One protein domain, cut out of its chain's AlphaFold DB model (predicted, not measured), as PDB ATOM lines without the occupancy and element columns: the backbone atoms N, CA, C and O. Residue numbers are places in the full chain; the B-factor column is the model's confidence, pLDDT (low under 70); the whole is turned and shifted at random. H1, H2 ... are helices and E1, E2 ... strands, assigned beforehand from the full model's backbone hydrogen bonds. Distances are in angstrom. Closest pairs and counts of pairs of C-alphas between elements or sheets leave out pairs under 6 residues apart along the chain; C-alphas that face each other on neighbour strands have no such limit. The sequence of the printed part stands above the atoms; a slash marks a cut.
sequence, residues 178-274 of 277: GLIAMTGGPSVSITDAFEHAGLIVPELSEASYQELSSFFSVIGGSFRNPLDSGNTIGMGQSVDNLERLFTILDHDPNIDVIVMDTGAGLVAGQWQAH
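AT A GLANCE: This is residues 178 to 274 of the 277 residues of a protein of uncultured bacterium (UniProt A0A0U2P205). Two short parallel strands, E1 and E2, make a narrow core, with H1 on one side of it and H3 on the other, and H2 packs on H3. The long loop of residues 214 to 238 folds in beside E1, and the end of H4, with His 274, sticks out. The printed part has 97 residues, ordered E1 H1 H2 H3 E2 H4; its named elements are mostly helix. It is compact, with a radius of gyration of the C-alphas of 13.1 A, and spans 38 by 32 by 24 A.

HOW THE PARTS SIT: E1, residues 178 to 181, and E2, residues 257 to 260, are parallel neighbours at 2 degrees, with N 180 and O 259 within hydrogen-bond range at 2.8 A. Residues 180 to 181 of E1 also pair, parallel, with residues 227 to 228. H1, residues 184 to 196, comes closest to E1 at the C-alphas of Ala 181 and Ser 187, 5.2 A apart. H2, residues 206 to 213, and H3, residues 239 to 251, form a helical hairpin: they touch, opposite ways at a shallow tilt of 6 degrees, H3 with residues 245 to 249 alone, and their closest C-alphas, of Ser 208 and Ile 248, are 6.1 A apart. The closest C-alphas of H3 and E2 are those of Leu 249 and Ile 258, 7.0 A apart. E1, H1, H2, H3 and E2 form a strand-helix-strand unit, two parallel neighbour strands with helices between. H4, residues 264 to 273, is apart from H1, H2, H3 and E1. In the four helices every O i to N i+4 pair is within hydrogen-bond range.

IN THESE COORDINATES: E1 begins at C-alpha 178 (158.517, 186.577, 160.647). H1 is 18.6 A long, H3 18.4 A and H4 14.2 A, ending at C-alpha 273 (149.817, 181.754, 134.039).

THE WHOLE: The C-alphas of Glu 206 and Gln 272 are farthest apart, 39.9 A. The printed part has no cut. The link from H2 to H3, 25 residues, is long. Residues 268 to 274 stand free, and residues 263 to 274 are under 70 in pLDDT.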
ATOM      1  N   GLY A 178     159.968 186.484 160.767       96.75
ATOM      2  CA  GLY A 178     158.517 186.577 160.647       96.75
ATOM      3  C   GLY A 178     158.046 185.524 159.652       96.75
ATOM      4  O   GLY A 178     158.334 185.641 158.461       96.75
ATOM      5  N   LEU A 179     157.368 184.478 160.125       95.94
ATOM      6  CA  LEU A 179     156.944 183.361 159.283       95.94
ATOM      7  C   LEU A 179     155.464 183.497 158.911       95.94
ATOM      8  O   LEU A 179     154.598 183.453 159.778       95.94
ATOM      9  N   ILE A 180     155.180 183.610 157.614       94.38
ATOM     10  CA  ILE A 180     153.842 183.500 157.027       94.38
ATOM     11  C   ILE A 180     153.660 182.063 156.535       94.38
ATOM     12  O   ILE A 180     154.145 181.695 155.467       94.38
ATOM     13  N   ALA A 181     152.959 181.242 157.307       91.38
ATOM     14  CA  ALA A 181     152.592 179.887 156.928       91.38
ATOM     15  C   ALA A 181     151.184 179.834 156.314       91.38
ATOM     16  O   ALA A 181     150.295 180.619 156.670       91.38
ATOM     17  N   MET A 182     150.963 178.886 155.396       84.88
ATOM     18  CA  MET A 182     149.633 178.676 154.814       84.88
ATOM     19  C   MET A 182     148.686 177.934 155.753       84.88
ATOM     20  O   MET A 182     147.489 178.190 155.732       84.88
ATOM     21  N   THR A 183     149.203 176.977 156.521       84.00
ATOM     22  CA  THR A 183     148.419 176.181 157.471       84.00
ATOM     23  C   THR A 183     149.258 175.872 158.712       84.00
ATOM     24  O   THR A 183     150.491 175.937 158.669       84.00
ATOM     25  N   GLY A 184     148.609 175.478 159.808       83.81
ATOM     26  CA  GLY A 184     149.285 175.158 161.068       83.81
ATOM     27  C   GLY A 184     150.267 173.975 161.031       83.81
ATOM     28  O   GLY A 184     151.139 173.883 161.882       83.81
ATOM     29  N   GLY A 185     150.167 173.057 160.063       87.00
ATOM     30  CA  GLY A 185     151.120 171.941 159.941       87.00
ATOM     31  C   GLY A 185     152.524 172.406 159.519       87.00
ATOM     32  O   GLY A 185     153.476 172.235 160.282       87.00
ATOM     33  N   PRO A 186     152.660 173.032 158.332       88.06
ATOM     34  CA  PRO A 186     153.894 173.664 157.876       88.06
ATOM     35  C   PRO A 186     154.479 174.661 158.876       88.06
ATOM     36  O   PRO A 186     155.696 174.670 159.054       88.06
ATOM     37  N   SER A 187     153.642 175.455 159.561       90.81
ATOM     38  CA  SER A 187     154.131 176.443 160.532       90.81
ATOM     39  C   SER A 187     154.962 175.800 161.644       90.81
ATOM     40  O   SER A 187     156.030 176.317 161.967       90.81
ATOM     41  N   VAL A 188     154.542 174.639 162.159       92.62
ATOM     42  CA  VAL A 188     155.292 173.876 163.167       92.62
ATOM     43  C   VAL A 188     156.608 173.368 162.584       92.62
ATOM     44  O   VAL A 188     157.671 173.684 163.108       92.62
ATOM     45  N   SER A 189     156.562 172.647 161.459       94.25
ATOM     46  CA  SER A 189     157.769 172.028 160.891       94.25
ATOM     47  C   SER A 189     158.823 173.037 160.429       94.25
ATOM     48  O   SER A 189     160.017 172.786 160.569       94.25
ATOM     49  N   ILE A 190     158.396 174.178 159.875       94.44
ATOM     50  CA  ILE A 190     159.311 175.230 159.417       94.44
ATOM     51  C   ILE A 190     159.915 175.953 160.624       94.44
ATOM     52  O   ILE A 190     161.110 176.234 160.621       94.44
ATOM     53  N   THR A 191     159.122 176.202 161.672       95.19
ATOM     54  CA  THR A 191     159.625 176.794 162.921       95.19
ATOM     55  C   THR A 191     160.684 175.901 163.565       95.19
ATOM     56  O   THR A 191     161.766 176.389 163.878       95.19
ATOM     57  N   ASP A 192     160.434 174.592 163.673       96.19
ATOM     58  CA  ASP A 192     161.419 173.637 164.197       96.19
ATOM     59  C   ASP A 192     162.712 173.634 163.361       96.19
ATOM     60  O   ASP A 192     163.816 173.601 163.910       96.19
ATOM     61  N   ALA A 193     162.593 173.701 162.030       95.12
ATOM     62  CA  ALA A 193     163.746 173.773 161.136       95.12
ATOM     63  C   ALA A 193     164.553 175.072 161.323       95.12
ATOM     64  O   ALA A 193     165.785 175.032 161.321       95.12
ATOM     65  N   PHE A 194     163.881 176.210 161.517       95.50
ATOM     66  CA  PHE A 194     164.529 177.490 161.805       95.50
ATOM     67  C   PHE A 194     165.264 177.481 163.142       95.50
ATOM     68  O   PHE A 194     166.450 177.812 163.173       95.50
ATOM     69  N   GLU A 195     164.613 177.035 164.215       94.56
ATOM     70  CA  GLU A 195     165.227 176.933 165.544       94.56
ATOM     71  C   GLU A 195     166.430 175.973 165.529       94.56
ATOM     72  O   GLU A 195     167.491 176.281 166.078       94.56
ATOM     73  N   HIS A 196     166.336 174.841 164.818       95.81
ATOM     74  CA  HIS A 196     167.464 173.917 164.655       95.81
ATOM     75  C   HIS A 196     168.650 174.540 163.898       95.81
ATOM     76  O   HIS A 196     169.806 174.236 164.193       95.81
ATOM     77  N   ALA A 197     168.371 175.433 162.945       92.06
ATOM     78  CA  ALA A 197     169.379 176.193 162.210       92.06
ATOM     79  C   ALA A 197     169.929 177.406 162.993       92.06
ATOM     80  O   ALA A 197     170.837 178.083 162.507       92.06
ATOM     81  N   GLY A 198     169.414 177.680 164.199       94.50
ATOM     82  CA  GLY A 198     169.818 178.810 165.043       94.50
ATOM     83  C   GLY A 198     169.164 180.147 164.679       94.50
ATOM     84  O   GLY A 198     169.623 181.194 165.139       94.50
ATOM     85  N   LEU A 199     168.120 180.125 163.847       95.44
ATOM     86  CA  LEU A 199     167.200 181.247 163.673       95.44
ATOM     87  C   LEU A 199     166.191 181.259 164.824       95.44
ATOM     88  O   LEU A 199     166.023 180.255 165.508       95.44
ATOM     89  N   ILE A 200     165.513 182.387 165.030       96.81
ATOM     90  CA  ILE A 200     164.477 182.514 166.058       96.81
ATOM     91  C   ILE A 200     163.179 183.026 165.451       96.81
ATOM     92  O   ILE A 200     163.202 183.898 164.582       96.81
ATOM     93  N   VAL A 201     162.045 182.517 165.927       97.12
ATOM     94  CA  VAL A 201     160.702 182.965 165.515       97.12
ATOM     95  C   VAL A 201     160.057 183.717 166.689       97.12
ATOM     96  O   VAL A 201     159.316 183.124 167.473       97.12
ATOM     97  N   PRO A 202     160.389 185.009 166.902       97.19
ATOM     98  CA  PRO A 202     159.989 185.722 168.111       97.19
ATOM     99  C   PRO A 202     158.525 186.157 168.068       97.19
ATOM    100  O   PRO A 202     157.923 186.285 167.002       97.19
ATOM    101  N   GLU A 203     157.971 186.494 169.231       97.62
ATOM    102  CA  GLU A 203     156.700 187.213 169.277       97.62
ATOM    103  C   GLU A 203     156.823 188.603 168.625       97.62
ATOM    104  O   GLU A 203     157.825 189.308 168.784       97.62
ATOM    105  N   LEU A 204     155.774 189.008 167.909       98.00
ATOM    106  CA  LEU A 204     155.657 190.346 167.331       98.00
ATOM    107  C   LEU A 204     155.369 191.390 168.413       98.00
ATOM    108  O   LEU A 204     155.005 191.068 169.547       98.00
ATOM    109  N   SER A 205     155.517 192.660 168.051       98.06
ATOM    110  CA  SER A 205     155.124 193.766 168.914       98.06
ATOM    111  C   SER A 205     153.607 193.814 169.132       98.06
ATOM    112  O   SER A 205     152.807 193.392 168.294       98.06
ATOM    113  N   GLU A 206     153.192 194.396 170.257       97.12
ATOM    114  CA  GLU A 206     151.772 194.585 170.571       97.12
ATOM    115  C   GLU A 206     151.054 195.436 169.506       97.12
ATOM    116  O   GLU A 206     149.909 195.158 169.160       97.12
ATOM    117  N   ALA A 207     151.744 196.428 168.929       97.50
ATOM    118  CA  ALA A 207     151.211 197.244 167.839       97.50
ATOM    119  C   ALA A 207     150.911 196.398 166.587       97.50
ATOM    120  O   ALA A 207     149.819 196.494 166.026       97.50
ATOM    121  N   SER A 208     151.833 195.509 166.205       97.81
ATOM    122  CA  SER A 208     151.630 194.584 165.087       97.81
ATOM    123  C   SER A 208     150.475 193.623 165.345       97.81
ATOM    124  O   SER A 208     149.648 193.406 164.462       97.81
ATOM    125  N   TYR A 209     150.351 193.078 166.560       96.81
ATOM    126  CA  TYR A 209     149.217 192.214 166.896       96.81
ATOM    127  C   TYR A 209     147.873 192.944 166.843       96.81
ATOM    128  O   TYR A 209     146.889 192.367 166.374       96.81
ATOM    129  N   GLN A 210     147.823 194.210 167.262       95.56
ATOM    130  CA  GLN A 210     146.617 195.029 167.144       95.56
ATOM    131  C   GLN A 210     146.225 195.226 165.677       95.56
ATOM    132  O   GLN A 210     145.062 195.020 165.322       95.56
ATOM    133  N   GLU A 211     147.183 195.545 164.807       96.12
ATOM    134  CA  GLU A 211     146.907 195.737 163.384       96.12
ATOM    135  C   GLU A 211     146.471 194.437 162.698       96.12
ATOM    136  O   GLU A 211     145.463 194.425 161.984       96.12
ATOM    137  N   LEU A 212     147.158 193.324 162.980       95.12
ATOM    138  CA  LEU A 212     146.796 191.996 162.479       95.12
ATOM    139  C   LEU A 212     145.364 191.623 162.876       95.12
ATOM    140  O   LEU A 212     144.583 191.176 162.035       95.12
ATOM    141  N   SER A 213     144.973 191.881 164.128       93.00
ATOM    142  CA  SER A 213     143.643 191.518 164.633       93.00
ATOM    143  C   SER A 213     142.484 192.182 163.870       93.00
ATOM    144  O   SER A 213     141.375 191.653 163.865       93.00
ATOM    145  N   SER A 214     142.734 193.302 163.177       93.19
ATOM    146  CA  SER A 214     141.714 194.045 162.422       93.19
ATOM    147  C   SER A 214     141.197 193.335 161.163       93.19
ATOM    148  O   SER A 214     140.155 193.725 160.637       93.19
ATOM    149  N   PHE A 215     141.914 192.330 160.650       91.75
ATOM    150  CA  PHE A 215     141.560 191.661 159.388       91.75
ATOM    151  C   PHE A 215     141.828 190.156 159.361       91.75
ATOM    152  O   PHE A 215     141.384 189.475 158.436       91.75
ATOM    153  N   PHE A 216     142.557 189.627 160.342       90.94
ATOM    154  CA  PHE A 216     142.926 188.222 160.356       90.94
ATOM    155  C   PHE A 216     141.731 187.317 160.673       90.94
ATOM    156  O   PHE A 216     140.982 187.555 161.623       90.94
ATOM    157  N   SER A 217     141.583 186.227 159.922       84.62
ATOM    158  CA  SER A 217     140.597 185.194 160.235       84.62
ATOM    159  C   SER A 217     141.157 184.228 161.279       84.62
ATOM    160  O   SER A 217     142.071 183.457 160.997       84.62
ATOM    161  N   VAL A 218     140.601 184.250 162.491       79.50
ATOM    162  CA  VAL A 218     141.004 183.344 163.589       79.50
ATOM    163  C   VAL A 218     140.393 181.944 163.481       79.50
ATOM    164  O   VAL A 218     140.775 181.033 164.212       79.50
ATOM    165  N   ILE A 219     139.426 181.745 162.583       76.94
ATOM    166  CA  ILE A 219     138.814 180.431 162.378       76.94
ATOM    167  C   ILE A 219     139.791 179.576 161.568       76.94
ATOM    168  O   ILE A 219     139.952 179.770 160.362       76.94
ATOM    169  N   GLY A 220     140.438 178.627 162.250       72.75
ATOM    170  CA  GLY A 220     141.429 177.737 161.642       72.75
ATOM    171  C   GLY A 220     142.732 178.440 161.256       72.75
ATOM    172  O   GLY A 220     143.359 178.013 160.297       72.75
ATOM    173  N   GLY A 221     143.093 179.517 161.961       83.00
ATOM    174  CA  GLY A 221     144.323 180.279 161.750       83.00
ATOM    175  C   GLY A 221     144.781 180.993 163.024       83.00
ATOM    176  O   GLY A 221     144.087 180.997 164.043       83.00
ATOM    177  N   SER A 222     145.959 181.607 162.971       87.81
ATOM    178  CA  SER A 222     146.598 182.297 164.095       87.81
ATOM    179  C   SER A 222     147.384 183.492 163.580       87.81
ATOM    180  O   SER A 222     148.188 183.353 162.665       87.81
ATOM    181  N   PHE A 223     147.190 184.655 164.197       89.94
ATOM    182  CA  PHE A 223     147.986 185.852 163.915       89.94
ATOM    183  C   PHE A 223     149.192 186.008 164.859       89.94
ATOM    184  O   PHE A 223     149.836 187.056 164.883       89.94
ATOM    185  N   ARG A 224     149.504 184.983 165.664       93.00
ATOM    186  CA  ARG A 224     150.794 184.895 166.369       93.00
ATOM    187  C   ARG A 224     151.890 184.544 165.370       93.00
ATOM    188  O   ARG A 224     151.572 183.985 164.337       93.00
ATOM    189  N   ASN A 225     153.150 184.858 165.659       95.19
ATOM    190  CA  ASN A 225     154.273 184.364 164.858       95.19
ATOM    191  C   ASN A 225     154.635 182.947 165.348       95.19
ATOM    192  O   ASN A 225     154.880 182.800 166.548       95.19
ATOM    193  N   PRO A 226     154.625 181.910 164.493       94.75
ATOM    194  CA  PRO A 226     154.370 181.924 163.048       94.75
ATOM    195  C   PRO A 226     152.893 182.123 162.669       94.75
ATOM    196  O   PRO A 226     152.004 181.481 163.232       94.75
ATOM    197  N   LEU A 227     152.646 182.993 161.684       93.62
ATOM    198  CA  LEU A 227     151.312 183.355 161.206       93.62
ATOM    199  C   LEU A 227     150.704 182.191 160.424       93.62
ATOM    200  O   LEU A 227     151.210 181.826 159.368       93.62
ATOM    201  N   ASP A 228     149.580 181.654 160.889       91.81
ATOM    202  CA  ASP A 228     148.777 180.685 160.143       91.81
ATOM    203  C   ASP A 228     147.693 181.433 159.365       91.81
ATOM    204  O   ASP A 228     146.624 181.758 159.889       91.81
ATOM    205  N   SER A 229     148.040 181.800 158.131       88.62
ATOM    206  CA  SER A 229     147.375 182.860 157.374       88.62
ATOM    207  C   SER A 229     146.541 182.375 156.193       88.62
ATOM    208  O   SER A 229     145.890 183.205 155.564       88.62
ATOM    209  N   GLY A 230     146.500 181.071 155.891       86.44
ATOM    210  CA  GLY A 230     145.905 180.548 154.653       86.44
ATOM    211  C   GLY A 230     144.483 181.027 154.387       86.44
ATOM    212  O   GLY A 230     144.184 181.463 153.278       86.44
ATOM    213  N   ASN A 231     143.620 181.029 155.406       87.88
ATOM    214  CA  ASN A 231     142.259 181.559 155.280       87.88
ATOM    215  C   ASN A 231     142.248 183.083 155.092       87.88
ATOM    216  O   ASN A 231     141.511 183.591 154.251       87.88
ATOM    217  N   THR A 232     143.088 183.805 155.837       86.38
ATOM    218  CA  THR A 232     143.229 185.267 155.749       86.38
ATOM    219  C   THR A 232     143.671 185.709 154.354       86.38
ATOM    220  O   THR A 232     143.123 186.664 153.810       86.38
ATOM    221  N   ILE A 233     144.617 184.999 153.734       86.00
ATOM    222  CA  ILE A 233     145.130 185.331 152.396       86.00
ATOM    223  C   ILE A 233     144.381 184.614 151.264       86.00
ATOM    224  O   ILE A 233     144.808 184.685 150.112       86.00
ATOM    225  N   GLY A 234     143.297 183.887 151.559       84.69
ATOM    226  CA  GLY A 234     142.550 183.114 150.562       84.69
ATOM    227  C   GLY A 234     143.436 182.132 149.789       84.69
ATOM    228  O   GLY A 234     143.363 182.064 148.568       84.69
ATOM    229  N   MET A 235     144.338 181.440 150.482       79.56
ATOM    230  CA  MET A 235     145.360 180.562 149.903       79.56
ATOM    231  C   MET A 235     146.269 181.261 148.870       79.56
ATOM    232  O   MET A 235     146.665 180.676 147.862       79.56
ATOM    233  N   GLY A 236     146.596 182.531 149.124       75.19
ATOM    234  CA  GLY A 236     147.451 183.363 148.275       75.19
ATOM    235  C   GLY A 236     146.702 184.134 147.187       75.19
ATOM    236  O   GLY A 236     147.342 184.753 146.345       75.19
ATOM    237  N   GLN A 237     145.366 184.104 147.183       79.00
ATOM    238  CA  GLN A 237     144.541 184.831 146.210       79.00
ATOM    239  C   GLN A 237     144.183 186.257 146.659       79.00
ATOM    240  O   GLN A 237     143.804 187.085 145.834       79.00
ATOM    241  N   SER A 238     144.291 186.569 147.955       86.00
ATOM    242  CA  SER A 238     144.035 187.912 148.482       86.00
ATOM    243  C   SER A 238     145.331 188.721 148.545       86.00
ATOM    244  O   SER A 238     146.042 188.697 149.550       86.00
ATOM    245  N   VAL A 239     145.632 189.430 147.453       85.69
ATOM    246  CA  VAL A 239     146.825 190.289 147.335       85.69
ATOM    247  C   VAL A 239     146.827 191.380 148.406       85.69
ATOM    248  O   VAL A 239     147.824 191.523 149.102       85.69
ATOM    249  N   ASP A 240     145.696 192.056 148.625       90.50
ATOM    250  CA  ASP A 240     145.586 193.133 149.621       90.50
ATOM    251  C   ASP A 240     145.951 192.659 151.037       90.50
ATOM    252  O   ASP A 240     146.700 193.318 151.757       90.50
ATOM    253  N   ASN A 241     145.458 191.486 151.453       91.31
ATOM    254  CA  ASN A 241     145.794 190.941 152.770       91.31
ATOM    255  C   ASN A 241     147.255 190.493 152.841       91.31
ATOM    256  O   ASN A 241     147.877 190.633 153.891       91.31
ATOM    257  N   LEU A 242     147.814 189.982 151.743       90.75
ATOM    258  CA  LEU A 242     149.217 189.597 151.684       90.75
ATOM    259  C   LEU A 242     150.146 190.819 151.792       90.75
ATOM    260  O   LEU A 242     151.090 190.796 152.579       90.75
ATOM    261  N   GLU A 243     149.849 191.904 151.072       92.88
ATOM    262  CA  GLU A 243     150.582 193.175 151.168       92.88
ATOM    263  C   GLU A 243     150.541 193.746 152.588       92.88
ATOM    264  O   GLU A 243     151.566 194.192 153.109       92.88
ATOM    265  N   ARG A 244     149.382 193.675 153.255       94.94
ATOM    266  CA  ARG A 244     149.246 194.086 154.658       94.94
ATOM    267  C   ARG A 244     150.105 193.237 155.594       94.94
ATOM    268  O   ARG A 244     150.793 193.805 156.436       94.94
ATOM    269  N   LEU A 245     150.114 191.909 155.439       95.00
ATOM    270  CA  LEU A 245     150.969 191.028 156.249       95.00
ATOM    271  C   LEU A 245     152.453 191.363 156.077       95.00
ATOM    272  O   LEU A 245     153.156 191.514 157.074       95.00
ATOM    273  N   PHE A 246     152.919 191.524 154.835       95.06
ATOM    274  CA  PHE A 246     154.302 191.919 154.573       95.06
ATOM    275  C   PHE A 246     154.629 193.283 155.180       95.06
ATOM    276  O   PHE A 246     155.655 193.412 155.834       95.06
ATOM    277  N   THR A 247     153.745 194.271 155.026       96.88
ATOM    278  CA  THR A 247     153.950 195.629 155.557       96.88
ATOM    279  C   THR A 247     154.046 195.643 157.082       96.88
ATOM    280  O   THR A 247     154.882 196.352 157.635       96.88
ATOM    281  N   ILE A 248     153.210 194.864 157.773       97.62
ATOM    282  CA  ILE A 248     153.244 194.773 159.238       97.62
ATOM    283  C   ILE A 248     154.545 194.115 159.701       97.62
ATOM    284  O   ILE A 248     155.207 194.633 160.595       97.62
ATOM    285  N   LEU A 249     154.932 192.993 159.085       96.50
ATOM    286  CA  LEU A 249     156.161 192.290 159.457       96.50
ATOM    287  C   LEU A 249     157.429 193.087 159.121       96.50
ATOM    288  O   LEU A 249     158.392 193.004 159.874       96.50
ATOM    289  N   ASP A 250     157.434 193.851 158.028       95.19
ATOM    290  CA  ASP A 250     158.574 194.686 157.612       95.19
ATOM    291  C   ASP A 250     158.818 195.850 158.584       95.19
ATOM    292  O   ASP A 250     159.960 196.237 158.829       95.19
ATOM    293  N   HIS A 251     157.752 196.384 159.188       96.62
ATOM    294  CA  HIS A 251     157.845 197.449 160.189       96.62
ATOM    295  C   HIS A 251     157.994 196.944 161.631       96.62
ATOM    296  O   HIS A 251     158.241 197.757 162.530       96.62
ATOM    297  N   ASP A 252     157.836 195.643 161.890       97.75
ATOM    298  CA  ASP A 252     157.922 195.118 163.248       97.75
ATOM    299  C   ASP A 252     159.382 195.124 163.745       97.75
ATOM    300  O   ASP A 252     160.255 194.499 163.137       97.75
ATOM    301  N   PRO A 253     159.686 195.777 164.884       96.44
ATOM    302  CA  PRO A 253     161.058 195.894 165.377       96.44
ATOM    303  C   PRO A 253     161.671 194.550 165.804       96.44
ATOM    304  O   PRO A 253     162.887 194.473 166.019       96.44
ATOM    305  N   ASN A 254     160.853 193.504 165.957       97.00
ATOM    306  CA  ASN A 254     161.280 192.163 166.325       97.00
ATOM    307  C   ASN A 254     161.634 191.289 165.121       97.00
ATOM    308  O   ASN A 254     162.115 190.187 165.354       97.00
ATOM    309  N   ILE A 255     161.446 191.743 163.878       96.44
ATOM    310  CA  ILE A 255     161.678 190.939 162.672       96.44
ATOM    311  C   ILE A 255     162.885 191.462 161.884       96.44
ATOM    312  O   ILE A 255     163.056 192.660 161.692       96.44
ATOM    313  N   ASP A 256     163.739 190.540 161.434       94.69
ATOM    314  CA  ASP A 256     164.892 190.823 160.568       94.69
ATOM    315  C   ASP A 256     164.699 190.267 159.151       94.69
ATOM    316  O   ASP A 256     165.261 190.789 158.187       94.69
ATOM    317  N   VAL A 257     163.944 189.172 159.026       93.88
ATOM    318  CA  VAL A 257     163.658 188.515 157.750       93.88
ATOM    319  C   VAL A 257     162.226 188.000 157.736       93.88
ATOM    320  O   VAL A 257     161.732 187.471 158.732       93.88
ATOM    321  N   ILE A 258     161.568 188.117 156.588       94.19
ATOM    322  CA  ILE A 258     160.230 187.570 156.376       94.19
ATOM    323  C   ILE A 258     160.360 186.325 155.509       94.19
ATOM    324  O   ILE A 258     160.967 186.376 154.438       94.19
ATOM    325  N   VAL A 259     159.774 185.219 155.957       93.62
ATOM    326  CA  VAL A 259     159.658 183.996 155.160       93.62
ATOM    327  C   VAL A 259     158.192 183.672 154.967       93.62
ATOM    328  O   VAL A 259     157.413 183.690 155.914       93.62
ATOM    329  N   MET A 260     157.824 183.349 153.733       91.88
ATOM    330  CA  MET A 260     156.490 182.888 153.394       91.88
ATOM    331  C   MET A 260     156.566 181.471 152.835       91.88
ATOM    332  O   MET A 260     157.268 181.222 151.857       91.88
ATOM    333  N   ASP A 261     155.812 180.563 153.442       90.06
ATOM    334  CA  ASP A 261     155.482 179.277 152.839       90.06
ATOM    335  C   ASP A 261     154.455 179.496 151.722       90.06
ATOM    336  O   ASP A 261     153.392 180.089 151.927       90.06
ATOM    337  N   THR A 262     154.779 179.015 150.526       76.88
ATOM    338  CA  THR A 262     153.894 179.069 149.364       76.88
ATOM    339  C   THR A 262     153.431 177.667 149.012       76.88
ATOM    340  O   THR A 262     154.221 176.813 148.608       76.88
ATOM    341  N   GLY A 263     152.127 177.441 149.095       69.94
ATOM    342  CA  GLY A 263     151.522 176.153 148.795       69.94
ATOM    343  C   GLY A 263     151.635 175.792 147.319       69.94
ATOM    344  O   GLY A 263     151.585 176.648 146.432       69.94
ATOM    345  N   ALA A 264     151.711 174.489 147.053       66.19
ATOM    346  CA  ALA A 264     151.889 173.942 145.709       66.19
ATOM    347  C   ALA A 264     150.836 174.435 144.698       66.19
ATOM    348  O   ALA A 264     151.155 174.613 143.527       66.19
ATOM    349  N   GLY A 265     149.598 174.696 145.138       65.12
ATOM    350  CA  GLY A 265     148.535 175.222 144.276       65.12
ATOM    351  C   GLY A 265     148.801 176.642 143.764       65.12
ATOM    352  O   GLY A 265     148.539 176.922 142.596       65.12
ATOM    353  N   LEU A 266     149.372 177.517 144.600       66.12
ATOM    354  CA  LEU A 266     149.733 178.882 144.207       66.12
ATOM    355  C   LEU A 266     150.877 178.862 143.188       66.12
ATOM    356  O   LEU A 266     150.791 179.508 142.145       66.12
ATOM    357  N   VAL A 267     151.912 178.061 143.463       66.56
ATOM    358  CA  VAL A 267     153.064 177.887 142.566       66.56
ATOM    359  C   VAL A 267     152.625 177.288 141.226       66.56
ATOM    360  O   VAL A 267     152.988 177.805 140.172       66.56
ATOM    361  N   ALA A 268     151.792 176.243 141.247       63.31
ATOM    362  CA  ALA A 268     151.262 175.623 140.033       63.31
ATOM    363  C   ALA A 268     150.390 176.589 139.213       63.31
ATOM    364  O   ALA A 268     150.496 176.616 137.987       63.31
ATOM    365  N   GLY A 269     149.561 177.403 139.874       65.44
ATOM    366  CA  GLY A 269     148.746 178.423 139.215       65.44
ATOM    367  C   GLY A 269     149.591 179.505 138.540       65.44
ATOM    368  O   GLY A 269     149.344 179.840 137.382       65.44
ATOM    369  N   GLN A 270     150.631 180.007 139.216       65.00
ATOM    370  CA  GLN A 270     151.546 180.981 138.614       65.00
ATOM    371  C   GLN A 270     152.344 180.391 137.449       65.00
ATOM    372  O   GLN A 270     152.467 181.042 136.415       65.00
ATOM    373  N   TRP A 271     152.811 179.146 137.565       62.22
ATOM    374  CA  TRP A 271     153.502 178.454 136.474       62.22
ATOM    375  C   TRP A 271     152.616 178.298 135.228       62.22
ATOM    376  O   TRP A 271     153.076 178.472 134.102       62.22
ATOM    377  N   GLN A 272     151.324 178.004 135.410       62.75
ATOM    378  CA  GLN A 272     150.362 177.951 134.302       62.75
ATOM    379  C   GLN A 272     150.092 179.330 133.686       62.75
ATOM    380  O   GLN A 272     149.935 179.429 132.470       62.75
ATOM    381  N   ALA A 273     150.041 180.385 134.502       69.38
ATOM    382  CA  ALA A 273     149.817 181.754 134.039       69.38
ATOM    383  C   ALA A 273     151.049 182.364 133.341       69.38
ATOM    384  O   ALA A 273     150.902 183.195 132.443       69.38
ATOM    385  N   HIS A 274     152.255 181.932 133.722       66.19
ATOM    386  CA  HIS A 274     153.533 182.453 133.233       66.19
ATOM    387  C   HIS A 274     154.509 181.326 132.841       66.19
ATOM    388  O   HIS A 274     155.579 181.200 133.427       66.19
TER     389      HIS A 274